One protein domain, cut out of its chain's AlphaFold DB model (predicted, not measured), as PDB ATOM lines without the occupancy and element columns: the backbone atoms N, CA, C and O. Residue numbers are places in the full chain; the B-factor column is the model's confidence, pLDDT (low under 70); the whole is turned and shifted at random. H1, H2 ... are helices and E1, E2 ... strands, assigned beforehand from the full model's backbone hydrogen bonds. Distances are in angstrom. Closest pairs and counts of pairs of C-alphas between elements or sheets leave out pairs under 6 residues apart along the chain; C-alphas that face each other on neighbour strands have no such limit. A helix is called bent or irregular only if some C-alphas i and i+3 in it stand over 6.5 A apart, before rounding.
ATOM      1  N   LEU A   2      -5.244  12.203  10.542       54.94
ATOM      2  CA  LEU A   2      -3.785  12.354  10.350       54.94
ATOM      3  C   LEU A   2      -3.127  13.481  11.180       54.94
ATOM      4  O   LEU A   2      -1.987  13.326  11.603       54.94
ATOM      5  N   VAL A   3      -3.842  14.578  11.466       56.41
ATOM      6  CA  VAL A   3      -3.308  15.737  12.223       56.41
ATOM      7  C   VAL A   3      -2.927  15.362  13.663       56.41
ATOM      8  O   VAL A   3      -1.835  15.687  14.114       56.41
ATOM      9  N   HIS A   4      -3.758  14.563  14.337       60.31
ATOM     10  CA  HIS A   4      -3.501  14.120  15.714       60.31
ATOM     11  C   HIS A   4      -2.292  13.187  15.847       60.31
ATOM     12  O   HIS A   4      -1.663  13.146  16.900       60.31
ATOM     13  N   ILE A   5      -1.946  12.447  14.787       68.06
ATOM     14  CA  ILE A   5      -0.745  11.603  14.772       68.06
ATOM     15  C   ILE A   5       0.504  12.492  14.700       68.06
ATOM     16  O   ILE A   5       1.470  12.231  15.409       68.06
ATOM     17  N   GLY A   6       0.469  13.564  13.900       70.25
ATOM     18  CA  GLY A   6       1.562  14.536  13.812       70.25
ATOM     19  C   GLY A   6       1.840  15.239  15.144       70.25
ATOM     20  O   GLY A   6       2.980  15.239  15.605       70.25
ATOM     21  N   GLU A   7       0.799  15.758  15.802       73.06
ATOM     22  CA  GLU A   7       0.911  16.427  17.111       73.06
ATOM     23  C   GLU A   7       1.402  15.472  18.209       73.06
ATOM     24  O   GLU A   7       2.259  15.825  19.021       73.06
ATOM     25  N   PHE A   8       0.904  14.231  18.212       73.75
ATOM     26  CA  PHE A   8       1.341  13.208  19.157       73.75
ATOM     27  C   PHE A   8       2.815  12.839  18.961       73.75
ATOM     28  O   PHE A   8       3.573  12.783  19.931       73.75
ATOM     29  N   LEU A   9       3.244  12.615  17.714       76.12
ATOM     30  CA  LEU A   9       4.641  12.313  17.406       76.12
ATOM     31  C   LEU A   9       5.559  13.472  17.805       76.12
ATOM     32  O   LEU A   9       6.594  13.228  18.420       76.12
ATOM     33  N   GLN A  10       5.154  14.717  17.547       78.38
ATOM     34  CA  GLN A  10       5.912  15.903  17.944       78.38
ATOM     35  C   GLN A  10       6.095  15.985  19.467       78.38
ATOM     36  O   GLN A  10       7.229  16.093  19.940       78.38
ATOM     37  N   ALA A  11       5.019  15.813  20.240       75.25
ATOM     38  CA  ALA A  11       5.077  15.831  21.703       75.25
ATOM     39  C   ALA A  11       5.965  14.709  22.280       75.25
ATOM     40  O   ALA A  11       6.687  14.905  23.269       75.25
ATOM     41  N   VAL A  12       5.945  13.523  21.662       78.56
ATOM     42  CA  VAL A  12       6.824  12.407  22.040       78.56
ATOM     43  C   VAL A  12       8.282  12.741  21.723       78.56
ATOM     44  O   VAL A  12       9.143  12.556  22.586       78.56
ATOM     45  N   THR A  13       8.576  13.278  20.537       79.06
ATOM     46  CA  THR A  13       9.937  13.672  20.141       79.06
ATOM     47  C   THR A  13      10.511  14.743  21.071       79.06
ATOM     48  O   THR A  13      11.639  14.593  21.544       79.06
ATOM     49  N   GLU A  14       9.737  15.776  21.412       79.19
ATOM     50  CA  GLU A  14      10.154  16.812  22.367       79.19
ATOM     51  C   GLU A  14      10.428  16.232  23.761       79.19
ATOM     52  O   GLU A  14      11.424  16.572  24.408       79.19
ATOM     53  N   SER A  15       9.586  15.297  24.213       74.88
ATOM     54  CA  SER A  15       9.757  14.609  25.497       74.88
ATOM     55  C   SER A  15      11.036  13.768  25.541       74.88
ATOM     56  O   SER A  15      11.758  13.781  26.546       74.88
ATOM     57  N   VAL A  16      11.346  13.058  24.453       77.75
ATOM     58  CA  VAL A  16      12.579  12.269  24.316       77.75
ATOM     59  C   VAL A  16      13.801  13.187  24.302       77.75
ATOM     60  O   VAL A  16      14.712  12.986  25.106       77.75
ATOM     61  N   TYR A  17      13.788  14.245  23.487       77.81
ATOM     62  CA  TYR A  17      14.896  15.198  23.392       77.81
ATOM     63  C   TYR A  17      15.191  15.881  24.735       77.81
ATOM     64  O   TYR A  17      16.340  15.949  25.183       77.81
ATOM     65  N   LYS A  18      14.144  16.327  25.444       74.31
ATOM     66  CA  LYS A  18      14.273  16.924  26.781       74.31
ATOM     67  C   LYS A  18      14.910  15.948  27.769       74.31
ATOM     68  O   LYS A  18      15.780  16.338  28.551       74.31
ATOM     69  N   ARG A  19      14.517  14.670  27.718       72.12
ATOM     70  CA  ARG A  19      15.093  13.613  28.556       72.12
ATOM     71  C   ARG A  19      16.562  13.356  28.216       72.12
ATOM     72  O   ARG A  19      17.365  13.242  29.137       72.12
ATOM     73  N   GLU A  20      16.939  13.284  26.944       76.44
ATOM     74  CA  GLU A  20      18.339  13.089  26.547       76.44
ATOM     75  C   GLU A  20      19.236  14.250  26.982       76.44
ATOM     76  O   GLU A  20      20.335  14.027  27.495       76.44
ATOM     77  N   ASN A  21      18.765  15.489  26.837       77.25
ATOM     78  CA  ASN A  21      19.528  16.660  27.255       77.25
ATOM     79  C   ASN A  21      19.720  16.693  28.782       77.25
ATOM     80  O   ASN A  21      20.825  16.924  29.275       77.25
ATOM     81  N   LEU A  22      18.671  16.346  29.538       71.69
ATOM     82  CA  LEU A  22      18.742  16.133  30.988       71.69
ATOM     83  C   LEU A  22      19.825  15.114  31.368       71.69
ATOM     84  O   LEU A  22      20.607  15.372  32.280       71.69
ATOM     85  N   MET A  23      19.912  13.987  30.654       70.88
ATOM     86  CA  MET A  23      20.931  12.955  30.895       70.88
ATOM     87  C   MET A  23      22.345  13.442  30.584       70.88
ATOM     88  O   MET A  23      23.275  13.174  31.346       70.88
ATOM     89  N   ARG A  24      22.529  14.166  29.471       75.12
ATOM     90  CA  ARG A  24      23.840  14.714  29.091       75.12
ATOM     91  C   ARG A  24      24.342  15.722  30.117       75.12
ATOM     92  O   ARG A  24      25.507  15.653  30.500       75.12
ATOM     93  N   THR A  25      23.474  16.613  30.590       71.00
ATOM     94  CA  THR A  25      23.813  17.579  31.644       71.00
ATOM     95  C   THR A  25      24.057  16.879  32.979       71.00
ATOM     96  O   THR A  25      25.042  17.179  33.650       71.00
ATOM     97  N   ALA A  26      23.240  15.878  33.330       68.62
ATOM     98  CA  ALA A  26      23.413  15.076  34.542       68.62
ATOM     99  C   ALA A  26      24.783  14.391  34.615       68.62
ATOM    100  O   ALA A  26      25.378  14.342  35.688       68.62
ATOM    101  N   LYS A  27      25.290  13.882  33.483       69.00
ATOM    102  CA  LYS A  27      26.589  13.196  33.404       69.00
ATOM    103  C   LYS A  27      27.778  14.116  33.710       69.00
ATOM    104  O   LYS A  27      28.841  13.621  34.055       69.00
ATOM    105  N   LYS A  28      27.613  15.436  33.576       72.94
ATOM    106  CA  LYS A  28      28.679  16.429  33.777       72.94
ATOM    107  C   LYS A  28      28.711  17.036  35.186       72.94
ATOM    108  O   LYS A  28      29.526  17.916  35.434       72.94
ATOM    109  N   MET A  29      27.815  16.634  36.089       76.62
ATOM    110  CA  MET A  29      27.710  17.250  37.415       76.62
ATOM    111  C   MET A  29      28.566  16.554  38.465       76.62
ATOM    112  O   MET A  29      28.672  15.331  38.480       76.62
ATOM    113  N   SER A  30      29.091  17.355  39.393       87.88
ATOM    114  CA  SER A  30      29.746  16.917  40.627       87.88
ATOM    115  C   SER A  30      28.820  17.132  41.827       87.88
ATOM    116  O   SER A  30      27.934  17.989  41.810       87.88
ATOM    117  N   CYS A  31      29.019  16.365  42.898       89.88
ATOM    118  CA  CYS A  31      28.247  16.519  44.125       89.88
ATOM    119  C   CYS A  31      28.433  17.929  44.726       89.88
ATOM    120  O   CYS A  31      29.572  18.318  44.985       89.88
ATOM    121  N   PRO A  32      27.358  18.671  45.056       89.44
ATOM    122  CA  PRO A  32      27.485  20.023  45.603       89.44
ATOM    123  C   PRO A  32      28.121  20.048  47.002       89.44
ATOM    124  O   PRO A  32      28.686  21.059  47.403       89.44
ATOM    125  N   LYS A  33      28.052  18.933  47.744       91.94
ATOM    126  CA  LYS A  33      28.590  18.827  49.108       91.94
ATOM    127  C   LYS A  33      30.052  18.380  49.144       91.94
ATOM    128  O   LYS A  33      30.854  18.989  49.836       91.94
ATOM    129  N   CYS A  34      30.396  17.300  48.440       92.50
ATOM    130  CA  CYS A  34      31.728  16.682  48.517       92.50
ATOM    131  C   CYS A  34      32.516  16.707  47.201       92.50
ATOM    132  O   CYS A  34      33.597  16.136  47.143       92.50
ATOM    133  N   ARG A  35      31.972  17.318  46.139       89.75
ATOM    134  CA  ARG A  35      32.583  17.441  44.800       89.75
ATOM    135  C   ARG A  35      32.943  16.126  44.096       89.75
ATOM    136  O   ARG A  35      33.524  16.165  43.022       89.75
ATOM    137  N   SER A  36      32.539  14.976  44.641       88.88
ATOM    138  CA  SER A  36      32.694  13.681  43.970       88.88
ATOM    139  C   SER A  36      31.938  13.647  42.641       88.88
ATOM    140  O   SER A  36      30.813  14.148  42.542       88.88
ATOM    141  N   GLU A  37      32.549  13.019  41.641       85.25
ATOM    142  CA  GLU A  37      31.981  12.789  40.308       85.25
ATOM    143  C   GLU A  37      31.001  11.604  40.283       85.25
ATOM    144  O   GLU A  37      30.220  11.440  39.348       85.25
ATOM    145  N   GLN A  38      31.000  10.765  41.323       79.56
ATOM    146  CA  GLN A  38      30.136   9.589  41.380       79.56
ATOM    147  C   GLN A  38      28.733   9.944  41.883       79.56
ATOM    148  O   GLN A  38      28.483  10.113  43.085       79.56
ATOM    149  N   ILE A  39      27.784  10.018  40.947       85.31
ATOM    150  CA  ILE A  39      26.407  10.436  41.226       85.31
ATOM    151  C   ILE A  39      25.415   9.489  40.556       85.31
ATOM    152  O   ILE A  39      25.576   9.091  39.406       85.31
ATOM    153  N   GLN A  40      24.376   9.108  41.294       83.31
ATOM    154  CA  GLN A  40      23.252   8.348  40.765       83.31
ATOM    155  C   GLN A  40      22.117   9.301  40.396       83.31
ATOM    156  O   GLN A  40      21.649  10.066  41.242       83.31
ATOM    157  N   LEU A  41      21.651   9.215  39.151       81.19
ATOM    158  CA  LEU A  41      20.443   9.898  38.708       81.19
ATOM    159  C   LEU A  41      19.207   9.051  39.046       81.19
ATOM    160  O   LEU A  41      19.129   7.866  38.726       81.19
ATOM    161  N   LEU A  42      18.246   9.678  39.711       79.62
ATOM    162  CA  LEU A  42      16.938   9.153  40.068       79.62
ATOM    163  C   LEU A  42      15.899   9.812  39.156       79.62
ATOM    164  O   LEU A  42      15.725  11.033  39.165       79.62
ATOM    165  N   HIS A  43      15.198   8.998  38.373       67.00
ATOM    166  CA  HIS A  43      14.137   9.478  37.494       67.00
ATOM    167  C   HIS A  43      12.815   9.560  38.236       67.00
ATOM    168  O   HIS A  43      12.334   8.554  38.749       67.00
ATOM    169  N   ASN A  44      12.202  10.744  38.252       63.84
ATOM    170  CA  ASN A  44      10.857  10.889  38.785       63.84
ATOM    171  C   ASN A  44      10.049  11.882  37.944       63.84
ATOM    172  O   ASN A  44      10.354  13.067  37.958       63.84
ATOM    173  N   LYS A  45       9.056  11.391  37.186       65.25
ATOM    174  CA  LYS A  45       8.028  12.177  36.462       65.25
ATOM    175  C   LYS A  45       8.495  13.553  35.927       65.25
ATOM    176  O   LYS A  45       7.911  14.578  36.253       65.25
ATOM    177  N   GLY A  46       9.561  13.586  35.122       64.00
ATOM    178  CA  GLY A  46      10.049  14.819  34.478       64.00
ATOM    179  C   GLY A  46      10.992  15.696  35.312       64.00
ATOM    180  O   GLY A  46      11.574  16.631  34.769       64.00
ATOM    181  N   ILE A  47      11.216  15.364  36.584       69.69
ATOM    182  CA  ILE A  47      12.237  15.971  37.438       69.69
ATOM    183  C   ILE A  47      13.424  15.016  37.526       69.69
ATOM    184  O   ILE A  47      13.291  13.825  37.831       69.69
ATOM    185  N   ALA A  48      14.608  15.554  37.274       77.25
ATOM    186  CA  ALA A  48      15.842  14.854  37.544       77.25
ATOM    187  C   ALA A  48      16.206  15.059  39.028       77.25
ATOM    188  O   ALA A  48      16.235  16.179  39.544       77.25
ATOM    189  N   LYS A  49      16.403  13.959  39.753       83.62
ATOM    190  CA  LYS A  49      16.899  13.954  41.134       83.62
ATOM    191  C   LYS A  49      18.253  13.271  41.141       83.62
ATOM    192  O   LYS A  49      18.432  12.268  40.470       83.62
ATOM    193  N   TRP A  50      19.192  13.768  41.918       86.69
ATOM    194  CA  TRP A  50      20.524  13.196  42.041       86.69
ATOM    195  C   TRP A  50      20.764  12.750  43.469       86.69
ATOM    196  O   TRP A  50      20.248  13.350  44.412       86.69
ATOM    197  N   LYS A  51      21.561  11.694  43.617       89.69
ATOM    198  CA  LYS A  51      22.057  11.205  44.898       89.69
ATOM    199  C   LYS A  51      23.550  10.939  44.790       89.69
ATOM    200  O   LYS A  51      23.986  10.135  43.966       89.69
ATOM    201  N   CYS A  52      24.340  11.596  45.633       91.31
ATOM    202  CA  CYS A  52      25.774  11.332  45.699       91.31
ATOM    203  C   CYS A  52      26.018   9.931  46.272       91.31
ATOM    204  O   CYS A  52      25.416   9.561  47.284       91.31
ATOM    205  N   ARG A  53      26.915   9.152  45.656       89.56
ATOM    206  CA  ARG A  53      27.274   7.829  46.187       89.56
ATOM    207  C   ARG A  53      28.102   7.918  47.467       89.56
ATOM    208  O   ARG A  53      27.872   7.097  48.351       89.56
ATOM    209  N   GLU A  54      28.926   8.952  47.603       91.81
ATOM    210  CA  GLU A  54      29.820   9.151  48.748       91.81
ATOM    211  C   GLU A  54      29.067   9.711  49.961       91.81
ATOM    212  O   GLU A  54      28.787   9.005  50.924       91.81
ATOM    213  N   CYS A  55      28.645  10.977  49.895       93.44
ATOM    214  CA  CYS A  55      28.047  11.675  51.040       93.44
ATOM    215  C   CYS A  55      26.525  11.503  51.167       93.44
ATOM    216  O   CYS A  55      25.911  12.124  52.034       93.44
ATOM    217  N   LYS A  56      25.908  10.710  50.279       91.31
ATOM    218  CA  LYS A  56      24.468  10.385  50.245       91.31
ATOM    219  C   LYS A  56      23.508  11.577  50.134       91.31
ATOM    220  O   LYS A  56      22.300  11.362  50.198       91.31
ATOM    221  N   VAL A  57      24.012  12.798  49.925       92.06
ATOM    222  CA  VAL A  57      23.173  13.987  49.734       92.06
ATOM    223  C   VAL A  57      22.314  13.821  48.483       92.06
ATOM    224  O   VAL A  57      22.792  13.328  47.456       92.06
ATOM    225  N   CYS A  58      21.051  14.220  48.589       89.25
ATOM    226  CA  CYS A  58      20.103  14.245  47.487       89.25
ATOM    227  C   CYS A  58      19.845  15.695  47.082       89.25
ATOM    228  O   CYS A  58      19.677  16.547  47.952       89.25
ATOM    229  N   TRP A  59      19.780  15.976  45.786       87.94
ATOM    230  CA  TRP A  59      19.395  17.294  45.285       87.94
ATOM    231  C   TRP A  59      18.627  17.172  43.975       87.94
ATOM    232  O   TRP A  59      18.762  16.199  43.232       87.94
ATOM    233  N   THR A  60      17.781  18.153  43.707       82.44
ATOM    234  CA  THR A  60      17.128  18.340  42.414       82.44
ATOM    235  C   THR A  60      17.936  19.330  41.602       82.44
ATOM    236  O   THR A  60      18.465  20.302  42.129       82.44
ATOM    237  N   HIS A  61      18.006  19.088  40.305       73.38
ATOM    238  CA  HIS A  61      18.410  20.103  39.352       73.38
ATOM    239  C   HIS A  61      17.303  20.219  38.316       73.38
ATOM    240  O   HIS A  61      17.069  19.333  37.487       73.38
TER     241      HIS A  61
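AT A GLANCE: This is residues 2 to 61 of the 72 residues of an uncharacterized protein of Deltaproteobacteria bacterium ADurb.Bin135 (UniProt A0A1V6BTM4). A small sheet of three strands, E1, E2 and E3, lies at one end of a rod, and one long helix, H1, runs away from it like a handle, with residues 2 to 14 sticking out free. Between them, residues 27 to 38 make a long looped link from the inner end of H1 to the sheet. The printed part has 60 residues, with one named helix followed by three named strands, H1, E1, E2, E3, and the sheet has the order E1, E2, E3, antiparallel throughout. By class it is mixed, helices and strands. The whole is only just loose, close to extended, with a radius of gyration of the C-alphas of 15.3 A, and the C-alphas span 52 by 18 by 12 A.

IN THESE COORDINATES: Begin with the sheet. Find C-alpha 39 at (26.407, 10.436, 41.226); from there E1, residues 39 to 44, runs 15.7 A to C-alpha 44 at (10.857, 10.889, 38.785), with x falling on the way. E2, residues 47 to 52, then runs back over 16.5 A and ends at C-alpha 52. E3, residues 58 to 61, is shorter, 10.2 A, and ends at C-alpha 61, at (18.410, 20.103, 39.352). For H1, residues 2 to 26, look at the first printed line of residue 2 and find its C-alpha at (-3.785, 12.354, 10.350); from there the helix runs 36.5 A to C-alpha 26, with x and z both rising. H1 is not bent.

HOW THE PARTS SIT: E2 is the inner strand of the sheet, and E1 and E3 are its edge strands. The three make a meander, each strand the antiparallel neighbour of the one before. E1 and E2 form a hairpin over a tight link of 2 residues, with 152 degrees between their directions. Look at C-alphas 39 and 52, which face each other at 4.6 A, and then at N 42 and O 49, within hydrogen-bond range at 2.7 A. At the turn, N 47 and O 44 are within hydrogen-bond range too, at 2.8 A. E2 and E3 form a second hairpin over a tight link of 5 residues, with 142 degrees between their directions. Here C-alphas 51 and 58 face each other at 4.4 A, and N 50 and O 59 are within hydrogen-bond range at 2.8 A. Now go outward to H1, which is on the sheet but only grazes it, with its residues 19 to 26. The closest C-alphas of H1 and E2 are those of Leu 22 and Ala 48, 7.3 A apart. The closest C-alphas of H1 and E1 are those of Ala 26 and Leu 41, also 7.3 A apart. In H1 every O i to N i+4 pair is within hydrogen-bond range.

THE WHOLE: The two C-alphas farthest apart are those of Leu 2 and Cys 34, at 52.3 A, and the outline is a rod. Take away residues 2 to 14, which stand free, and a body of 47 residues remains, spanning 32 by 18 by 12 A with a radius of gyration of 10.6 A. The printed part runs from residue 2 to residue 61 and has no cut. The link from H1 to E1 is long, with 12 residues, 27 to 38, in no named element. The mean pLDDT of the printed part is 78.4, and the model's confidence is low, under 70, at residues 2 to 5, 26 to 27 and 43 to 47.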